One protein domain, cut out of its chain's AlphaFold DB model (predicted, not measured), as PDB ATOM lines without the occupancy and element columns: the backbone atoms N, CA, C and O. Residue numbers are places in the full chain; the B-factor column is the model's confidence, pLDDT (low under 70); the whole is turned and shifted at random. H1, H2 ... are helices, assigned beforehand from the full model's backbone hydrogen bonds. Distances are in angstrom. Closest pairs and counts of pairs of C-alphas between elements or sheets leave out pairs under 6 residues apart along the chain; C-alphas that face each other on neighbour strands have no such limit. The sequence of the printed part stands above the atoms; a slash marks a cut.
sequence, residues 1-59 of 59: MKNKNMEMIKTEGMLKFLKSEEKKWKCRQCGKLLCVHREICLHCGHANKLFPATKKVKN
ATOM      1  N   MET A   1      82.319 138.197 143.308       49.59
ATOM      2  CA  MET A   1      81.323 137.449 142.501       49.59
ATOM      3  C   MET A   1      79.969 138.137 142.609       49.59
ATOM      4  O   MET A   1      79.544 138.395 143.727       49.59
ATOM      5  N   LYS A   2      79.304 138.458 141.491       60.28
ATOM      6  CA  LYS A   2      77.946 139.033 141.501       60.28
ATOM      7  C   LYS A   2      76.901 137.914 141.418       60.28
ATOM      8  O   LYS A   2      77.002 137.041 140.559       60.28
ATOM      9  N   ASN A   3      75.911 137.937 142.308       87.06
ATOM     10  CA  ASN A   3      74.772 137.021 142.269       87.06
ATOM     11  C   ASN A   3      73.801 137.473 141.166       87.06
ATOM     12  O   ASN A   3      73.188 138.533 141.285       87.06
ATOM     13  N   LYS A   4      73.651 136.666 140.108       91.12
ATOM     14  CA  LYS A   4      72.802 136.992 138.949       91.12
ATOM     15  C   LYS A   4      71.325 137.174 139.314       91.12
ATOM     16  O   LYS A   4      70.673 138.031 138.731       91.12
ATOM     17  N   ASN A   5      70.820 136.425 140.296       93.31
ATOM     18  CA  ASN A   5      69.433 136.563 140.751       93.31
ATOM     19  C   ASN A   5      69.224 137.952 141.356       93.31
ATOM     20  O   ASN A   5      68.244 138.628 141.071       93.31
ATOM     21  N   MET A   6      70.183 138.388 142.173       94.62
ATOM     22  CA  MET A   6      70.072 139.647 142.897       94.62
ATOM     23  C   MET A   6      70.294 140.858 141.999       94.62
ATOM     24  O   MET A   6      69.647 141.882 142.191       94.62
ATOM     25  N   GLU A   7      71.144 140.723 140.983       95.25
ATOM     26  CA  GLU A   7      71.258 141.723 139.925       95.25
ATOM     27  C   GLU A   7      69.934 141.875 139.173       95.25
ATOM     28  O   GLU A   7      69.427 142.984 139.065       95.25
ATOM     29  N   MET A   8      69.325 140.765 138.740       95.44
ATOM     30  CA  MET A   8      68.053 140.796 138.014       95.44
ATOM     31  C   MET A   8      66.933 141.424 138.849       95.44
ATOM     32  O   MET A   8      66.171 142.237 138.343       95.44
ATOM     33  N   ILE A   9      66.841 141.106 140.142       96.25
ATOM     34  CA  ILE A   9      65.834 141.728 141.013       96.25
ATOM     35  C   ILE A   9      66.064 143.242 141.121       96.25
ATOM     36  O   ILE A   9      65.093 143.996 141.098       96.25
ATOM     37  N   LYS A  10      67.321 143.697 141.208       96.19
ATOM     38  CA  LYS A  10      67.658 145.126 141.297       96.19
ATOM     39  C   LYS A  10      67.397 145.888 139.998       96.19
ATOM     40  O   LYS A  10      66.943 147.024 140.064       96.19
ATOM     41  N   THR A  11      67.695 145.297 138.842       97.06
ATOM     42  CA  THR A  11      67.611 145.980 137.539       97.06
ATOM     43  C   THR A  11      66.254 145.816 136.857       97.06
ATOM     44  O   THR A  11      65.795 146.724 136.172       97.06
ATOM     45  N   GLU A  12      65.598 144.672 137.042       96.12
ATOM     46  CA  GLU A  12      64.364 144.299 136.340       96.12
ATOM     47  C   GLU A  12      63.140 144.197 137.261       96.12
ATOM     48  O   GLU A  12      62.004 144.118 136.783       96.12
ATOM     49  N   GLY A  13      63.358 144.204 138.575       96.50
ATOM     50  CA  GLY A  13      62.309 144.118 139.580       96.50
ATOM     51  C   GLY A  13      61.860 142.689 139.898       96.50
ATOM     52  O   GLY A  13      62.016 141.736 139.129       96.50
ATOM     53  N   MET A  14      61.232 142.547 141.067       96.62
ATOM     54  CA  MET A  14      60.803 141.256 141.616       96.62
ATOM     55  C   MET A  14      59.786 140.528 140.725       96.62
ATOM     56  O   MET A  14      59.906 139.325 140.515       96.62
ATOM     57  N   LEU A  15      58.804 141.238 140.160       97.50
ATOM     58  CA  LEU A  15      57.765 140.617 139.327       97.50
ATOM     59  C   LEU A  15      58.337 139.968 138.063       97.50
ATOM     60  O   LEU A  15      57.896 138.888 137.664       97.50
ATOM     61  N   LYS A  16      59.319 140.614 137.424       96.69
ATOM     62  CA  LYS A  16      59.956 140.080 136.216       96.69
ATOM     63  C   LYS A  16      60.827 138.870 136.546       96.69
ATOM     64  O   LYS A  16      60.754 137.871 135.830       96.69
ATOM     65  N   PHE A  17      61.543 138.923 137.669       96.94
ATOM     66  CA  PHE A  17      62.291 137.787 138.202       96.94
ATOM     67  C   PHE A  17      61.387 136.581 138.522       96.94
ATOM     68  O   PHE A  17      61.674 135.465 138.100       96.94
ATOM     69  N   LEU A  18      60.250 136.782 139.194       96.12
ATOM     70  CA  LEU A  18      59.333 135.678 139.508       96.12
ATOM     71  C   LEU A  18      58.767 135.024 138.240       96.12
ATOM     72  O   LEU A  18      58.745 133.799 138.139       96.12
ATOM     73  N   LYS A  19      58.380 135.822 137.235       96.25
ATOM     74  CA  LYS A  19      57.913 135.299 135.939       96.25
ATOM     75  C   LYS A  19      59.001 134.525 135.191       96.25
ATOM     76  O   LYS A  19      58.684 133.567 134.483       96.25
ATOM     77  N   SER A  20      60.264 134.942 135.287       95.50
ATOM     78  CA  SER A  20      61.369 134.235 134.635       95.50
ATOM     79  C   SER A  20      61.682 132.916 135.346       95.50
ATOM     80  O   SER A  20      61.807 131.890 134.674       95.50
ATOM     81  N   GLU A  21      61.709 132.900 136.681       95.56
ATOM     82  CA  GLU A  21      61.909 131.676 137.460       95.56
ATOM     83  C   GLU A  21      60.740 130.694 137.287       95.56
ATOM     84  O   GLU A  21      60.981 129.509 137.065       95.56
ATOM     85  N   GLU A  22      59.485 131.152 137.269       94.81
ATOM     86  CA  GLU A  22      58.330 130.274 137.025       94.81
ATOM     87  C   GLU A  22      58.442 129.563 135.669       94.81
ATOM     88  O   GLU A  22      58.199 128.363 135.566       94.81
ATOM     89  N   LYS A  23      58.859 130.278 134.617       95.12
ATOM     90  CA  LYS A  23      59.086 129.681 133.292       95.12
ATOM     91  C   LYS A  23      60.261 128.708 133.301       95.12
ATOM     92  O   LYS A  23      60.163 127.628 132.724       95.12
ATOM     93  N   LYS A  24      61.364 129.089 133.944       94.75
ATOM     94  CA  LYS A  24      62.581 128.277 134.047       94.75
ATOM     95  C   LYS A  24      62.302 126.944 134.733       94.75
ATOM     96  O   LYS A  24      62.703 125.911 134.209       94.75
ATOM     97  N   TRP A  25      61.575 126.950 135.848       96.12
ATOM     98  CA  TRP A  25      61.283 125.754 136.644       96.12
ATOM     99  C   TRP A  25      60.132 124.894 136.101       96.12
ATOM    100  O   TRP A  25      59.720 123.949 136.770       96.12
ATOM    101  N   LYS A  26      59.614 125.142 134.891       97.19
ATOM    102  CA  LYS A  26      58.623 124.253 134.263       97.19
ATOM    103  C   LYS A  26      59.277 123.034 133.620       97.19
ATOM    104  O   LYS A  26      60.276 123.121 132.905       97.19
ATOM    105  N   CYS A  27      58.662 121.876 133.834       96.75
ATOM    106  CA  CYS A  27      59.015 120.646 133.148       96.75
ATOM    107  C   CYS A  27      58.783 120.825 131.647       96.75
ATOM    108  O   CYS A  27      57.671 121.124 131.218       96.75
ATOM    109  N   ARG A  28      59.818 120.584 130.839       95.12
ATOM    110  CA  ARG A  28      59.725 120.704 129.376       95.12
ATOM    111  C   ARG A  28      58.803 119.662 128.735       95.12
ATOM    112  O   ARG A  28      58.405 119.856 127.599       95.12
ATOM    113  N   GLN A  29      58.473 118.590 129.461       97.38
ATOM    114  CA  GLN A  29      57.604 117.518 128.975       97.38
ATOM    115  C   GLN A  29      56.129 117.759 129.317       97.38
ATOM    116  O   GLN A  29      55.272 117.617 128.456       97.38
ATOM    117  N   CYS A  30      55.815 118.093 130.573       97.25
ATOM    118  CA  CYS A  30      54.426 118.178 131.042       97.25
ATOM    119  C   CYS A  30      53.993 119.582 131.489       97.25
ATOM    120  O   CYS A  30      52.854 119.770 131.908       97.25
ATOM    121  N   GLY A  31      54.896 120.566 131.478       96.19
ATOM    122  CA  GLY A  31      54.608 121.950 131.869       96.19
ATOM    123  C   GLY A  31      54.378 122.182 133.367       96.19
ATOM    124  O   GLY A  31      54.229 123.331 133.779       96.19
ATOM    125  N   LYS A  32      54.363 121.131 134.199       97.06
ATOM    126  CA  LYS A  32      54.239 121.248 135.662       97.06
ATOM    127  C   LYS A  32      55.530 121.766 136.295       97.06
ATOM    128  O   LYS A  32      56.607 121.655 135.711       97.06
ATOM    129  N   LEU A  33      55.416 122.317 137.501       96.06
ATOM    130  CA  LEU A  33      56.558 122.838 138.249       96.06
ATOM    131  C   LEU A  33      57.521 121.703 138.644       96.06
ATOM    132  O   LEU A  33      57.100 120.633 139.086       96.06
ATOM    133  N   LEU A  34      58.818 121.932 138.462       96.62
ATOM    134  CA  LEU A  34      59.892 121.022 138.855       96.62
ATOM    135  C   LEU A  34      60.285 121.250 140.320       96.62
ATOM    136  O   LEU A  34      60.288 122.376 140.809       96.62
ATOM    137  N   CYS A  35      60.676 120.176 141.008       93.31
ATOM    138  CA  CYS A  35      61.250 120.244 142.351       93.31
ATOM    139  C   CYS A  35      62.770 120.438 142.270       93.31
ATOM    140  O   CYS A  35      63.450 119.721 141.537       93.31
ATOM    141  N   VAL A  36      63.316 121.361 143.063       91.56
ATOM    142  CA  VAL A  36      64.756 121.679 143.066       91.56
ATOM    143  C   VAL A  36      65.631 120.552 143.635       91.56
ATOM    144  O   VAL A  36      66.817 120.482 143.335       91.56
ATOM    145  N   HIS A  37      65.043 119.652 144.428       90.31
ATOM    146  CA  HIS A  37      65.748 118.574 145.130       90.31
ATOM    147  C   HIS A  37      65.701 117.228 144.399       90.31
ATOM    148  O   HIS A  37      66.193 116.234 144.929       90.31
ATOM    149  N   ARG A  38      65.063 117.154 143.224       91.94
ATOM    150  CA  ARG A  38      64.855 115.889 142.505       91.94
ATOM    151  C   ARG A  38      65.418 115.957 141.094       91.94
ATOM    152  O   ARG A  38      65.174 116.916 140.363       91.94
ATOM    153  N   GLU A  39      66.086 114.879 140.704       95.19
ATOM    154  CA  GLU A  39      66.630 114.670 139.358       95.19
ATOM    155  C   GLU A  39      65.562 114.348 138.301       95.19
ATOM    156  O   GLU A  39      65.840 114.436 137.109       95.19
ATOM    157  N   ILE A  40      64.328 114.036 138.713       95.94
ATOM    158  CA  ILE A  40      63.183 113.773 137.831       95.94
ATOM    159  C   ILE A  40      61.952 114.596 138.224       95.94
ATOM    160  O   ILE A  40      61.775 115.004 139.375       95.94
ATOM    161  N   CYS A  41      61.072 114.829 137.252       97.06
ATOM    162  CA  CYS A  41      59.776 115.458 137.452       97.06
ATOM    163  C   CYS A  41      58.837 114.534 138.237       97.06
ATOM    164  O   CYS A  41      58.586 113.404 137.826       97.06
ATOM    165  N   LEU A  42      58.237 115.055 139.309       96.25
ATOM    166  CA  LEU A  42      57.291 114.319 140.158       96.25
ATOM    167  C   LEU A  42      55.980 113.941 139.451       96.25
ATOM    168  O   LEU A  42      55.269 113.064 139.920       96.25
ATOM    169  N   HIS A  43      55.653 114.611 138.345       97.19
ATOM    170  CA  HIS A  43      54.377 114.424 137.652       97.19
ATOM    171  C   HIS A  43      54.463 113.485 136.448       97.19
ATOM    172  O   HIS A  43      53.476 112.838 136.126       97.19
ATOM    173  N   CYS A  44      55.604 113.430 135.755       97.44
ATOM    174  CA  CYS A  44      55.744 112.622 134.537       97.44
ATOM    175  C   CYS A  44      57.020 111.777 134.480       97.44
ATOM    176  O   CYS A  44      57.269 111.131 133.468       97.44
ATOM    177  N   GLY A  45      57.870 111.820 135.510       96.19
ATOM    178  CA  GLY A  45      59.116 111.050 135.564       96.19
ATOM    179  C   GLY A  45      60.233 111.536 134.632       96.19
ATOM    180  O   GLY A  45      61.339 111.012 134.697       96.19
ATOM    181  N   HIS A  46      60.001 112.550 133.789       96.50
ATOM    182  CA  HIS A  46      61.032 113.056 132.878       96.50
ATOM    183  C   HIS A  46      62.186 113.736 133.631       96.50
ATOM    184  O   HIS A  46      61.966 114.399 134.646       96.50
ATOM    185  N   ALA A  47      63.404 113.632 133.097       95.19
ATOM    186  CA  ALA A  47      64.607 114.185 133.711       95.19
ATOM    187  C   ALA A  47      64.515 115.705 133.948       95.19
ATOM    188  O   ALA A  47      64.187 116.494 133.053       95.19
ATOM    189  N   ASN A  48      64.855 116.128 135.163       94.75
ATOM    190  CA  ASN A  48      64.991 117.523 135.548       94.75
ATOM    191  C   ASN A  48      66.383 118.037 135.154       94.75
ATOM    192  O   ASN A  48      67.348 117.908 135.900       94.75
ATOM    193  N   LYS A  49      66.474 118.695 133.994       92.00
ATOM    194  CA  LYS A  49      67.729 119.282 133.487       92.00
ATOM    195  C   LYS A  49      68.312 120.395 134.372       92.00
ATOM    196  O   LYS A  49      69.444 120.803 134.143       92.00
ATOM    197  N   LEU A  50      67.536 120.923 135.320       92.25
ATOM    198  CA  LEU A  50      67.973 121.961 136.255       92.25
ATOM    199  C   LEU A  50      68.476 121.395 137.582       92.25
ATOM    200  O   LEU A  50      68.971 122.160 138.408       92.25
ATOM    201  N   PHE A  51      68.339 120.087 137.805       92.25
ATOM    202  CA  PHE A  51      68.874 119.461 138.999       92.25
ATOM    203  C   PHE A  51      70.407 119.535 138.959       92.25
ATOM    204  O   PHE A  51      71.012 119.061 137.991       92.25
ATOM    205  N   PRO A  52      71.058 120.144 139.963       82.75
ATOM    206  CA  PRO A  52      72.507 120.167 140.012       82.75
ATOM    207  C   PRO A  52      72.986 118.731 140.208       82.75
ATOM    208  O   PRO A  52      72.714 118.120 141.239       82.75
ATOM    209  N   ALA A  53      73.699 118.188 139.221       68.31
ATOM    210  CA  ALA A  53      74.389 116.919 139.378       68.31
ATOM    211  C   ALA A  53      75.445 117.101 140.475       68.31
ATOM    212  O   ALA A  53      76.540 117.614 140.234       68.31
ATOM    213  N   THR A  54      75.105 116.747 141.711       59.75
ATOM    214  CA  THR A  54      76.093 116.681 142.774       59.75
ATOM    215  C   THR A  54      77.075 115.590 142.373       59.75
ATOM    216  O   THR A  54      76.710 114.432 142.166       59.75
ATOM    217  N   LYS A  55      78.352 115.957 142.204       52.94
ATOM    218  CA  LYS A  55      79.428 114.967 142.218       52.94
ATOM    219  C   LYS A  55      79.245 114.206 143.528       52.94
ATOM    220  O   LYS A  55      79.396 114.812 144.585       52.94
ATOM    221  N   LYS A  56      78.848 112.930 143.473       57.22
ATOM    222  CA  LYS A  56      78.827 112.067 144.658       57.22
ATOM    223  C   LYS A  56      80.224 112.152 145.270       57.22
ATOM    224  O   LYS A  56      81.175 111.652 144.669       57.22
ATOM    225  N   VAL A  57      80.360 112.831 146.407       57.03
ATOM    226  CA  VAL A  57      81.543 112.682 147.249       57.03
ATOM    227  C   VAL A  57      81.473 111.235 147.717       57.03
ATOM    228  O   VAL A  57      80.557 110.862 148.445       57.03
ATOM    229  N   LYS A  58      82.337 110.389 147.153       50.03
ATOM    230  CA  LYS A  58      82.558 109.044 147.672       50.03
ATOM    231  C   LYS A  58      83.245 109.248 149.022       50.03
ATOM    232  O   LYS A  58      84.360 109.762 149.031       50.03
ATOM    233  N   ASN A  59      82.538 108.955 150.110       47.25
ATOM    234  CA  ASN A  59      83.180 108.691 151.396       47.25
ATOM    235  C   ASN A  59      83.887 107.338 151.325       47.25
ATOM    236  O   ASN A  59      83.357 106.455 150.608       47.25
TER     237      ASN A  59
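Overview. This is residues 1 to 59 of the 59 residues of an uncharacterized protein of Verrucomicrobia bacterium (UniProt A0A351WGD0). What shape do these atoms make? There is little regular structure: two helices, H2 and H1, form a V, and beyond H2 the chain loops into a head without named elements before residues 54 to 59 stick out as a free tail. What are its make-up and size? The 59 printed residues have two named helices, H1 then H2, holding only 20 residues, and no named strand; the class is all helix. The whole is loose, radius of gyration of the C-alphas 14.3 A, and flat, spanning 38 by 34 by 12 A.

Arrangement. How do the helices stand? H2, residues 14 to 24, and H1, residues 4 to 12, touch; their closest C-alphas, of Phe 17 and Ile 9, are 6.0 A apart. They run opposite ways at a steep tilt of 49 degrees. What of their backbones? In H1 and H2 every O i to N i+4 pair is within hydrogen-bond range.

Along the chain. Where is H2? It runs 15.1 A from C-alpha 14 to C-alpha 24 at (62.581, 128.277, 134.047). Where is H1? It runs 11.5 A from C-alpha 4 at (72.802, 136.992, 138.949) to C-alpha 12.

Size, cuts and confidence. Which C-alphas are farthest apart? Those of Glu 12 and Asn 59, at 43.0 A. Are there cuts or low confidence? The printed part has no cut, and the link from H1 to H2 is tight. Residues 1 to 2 and 53 to 59 have pLDDT under 70.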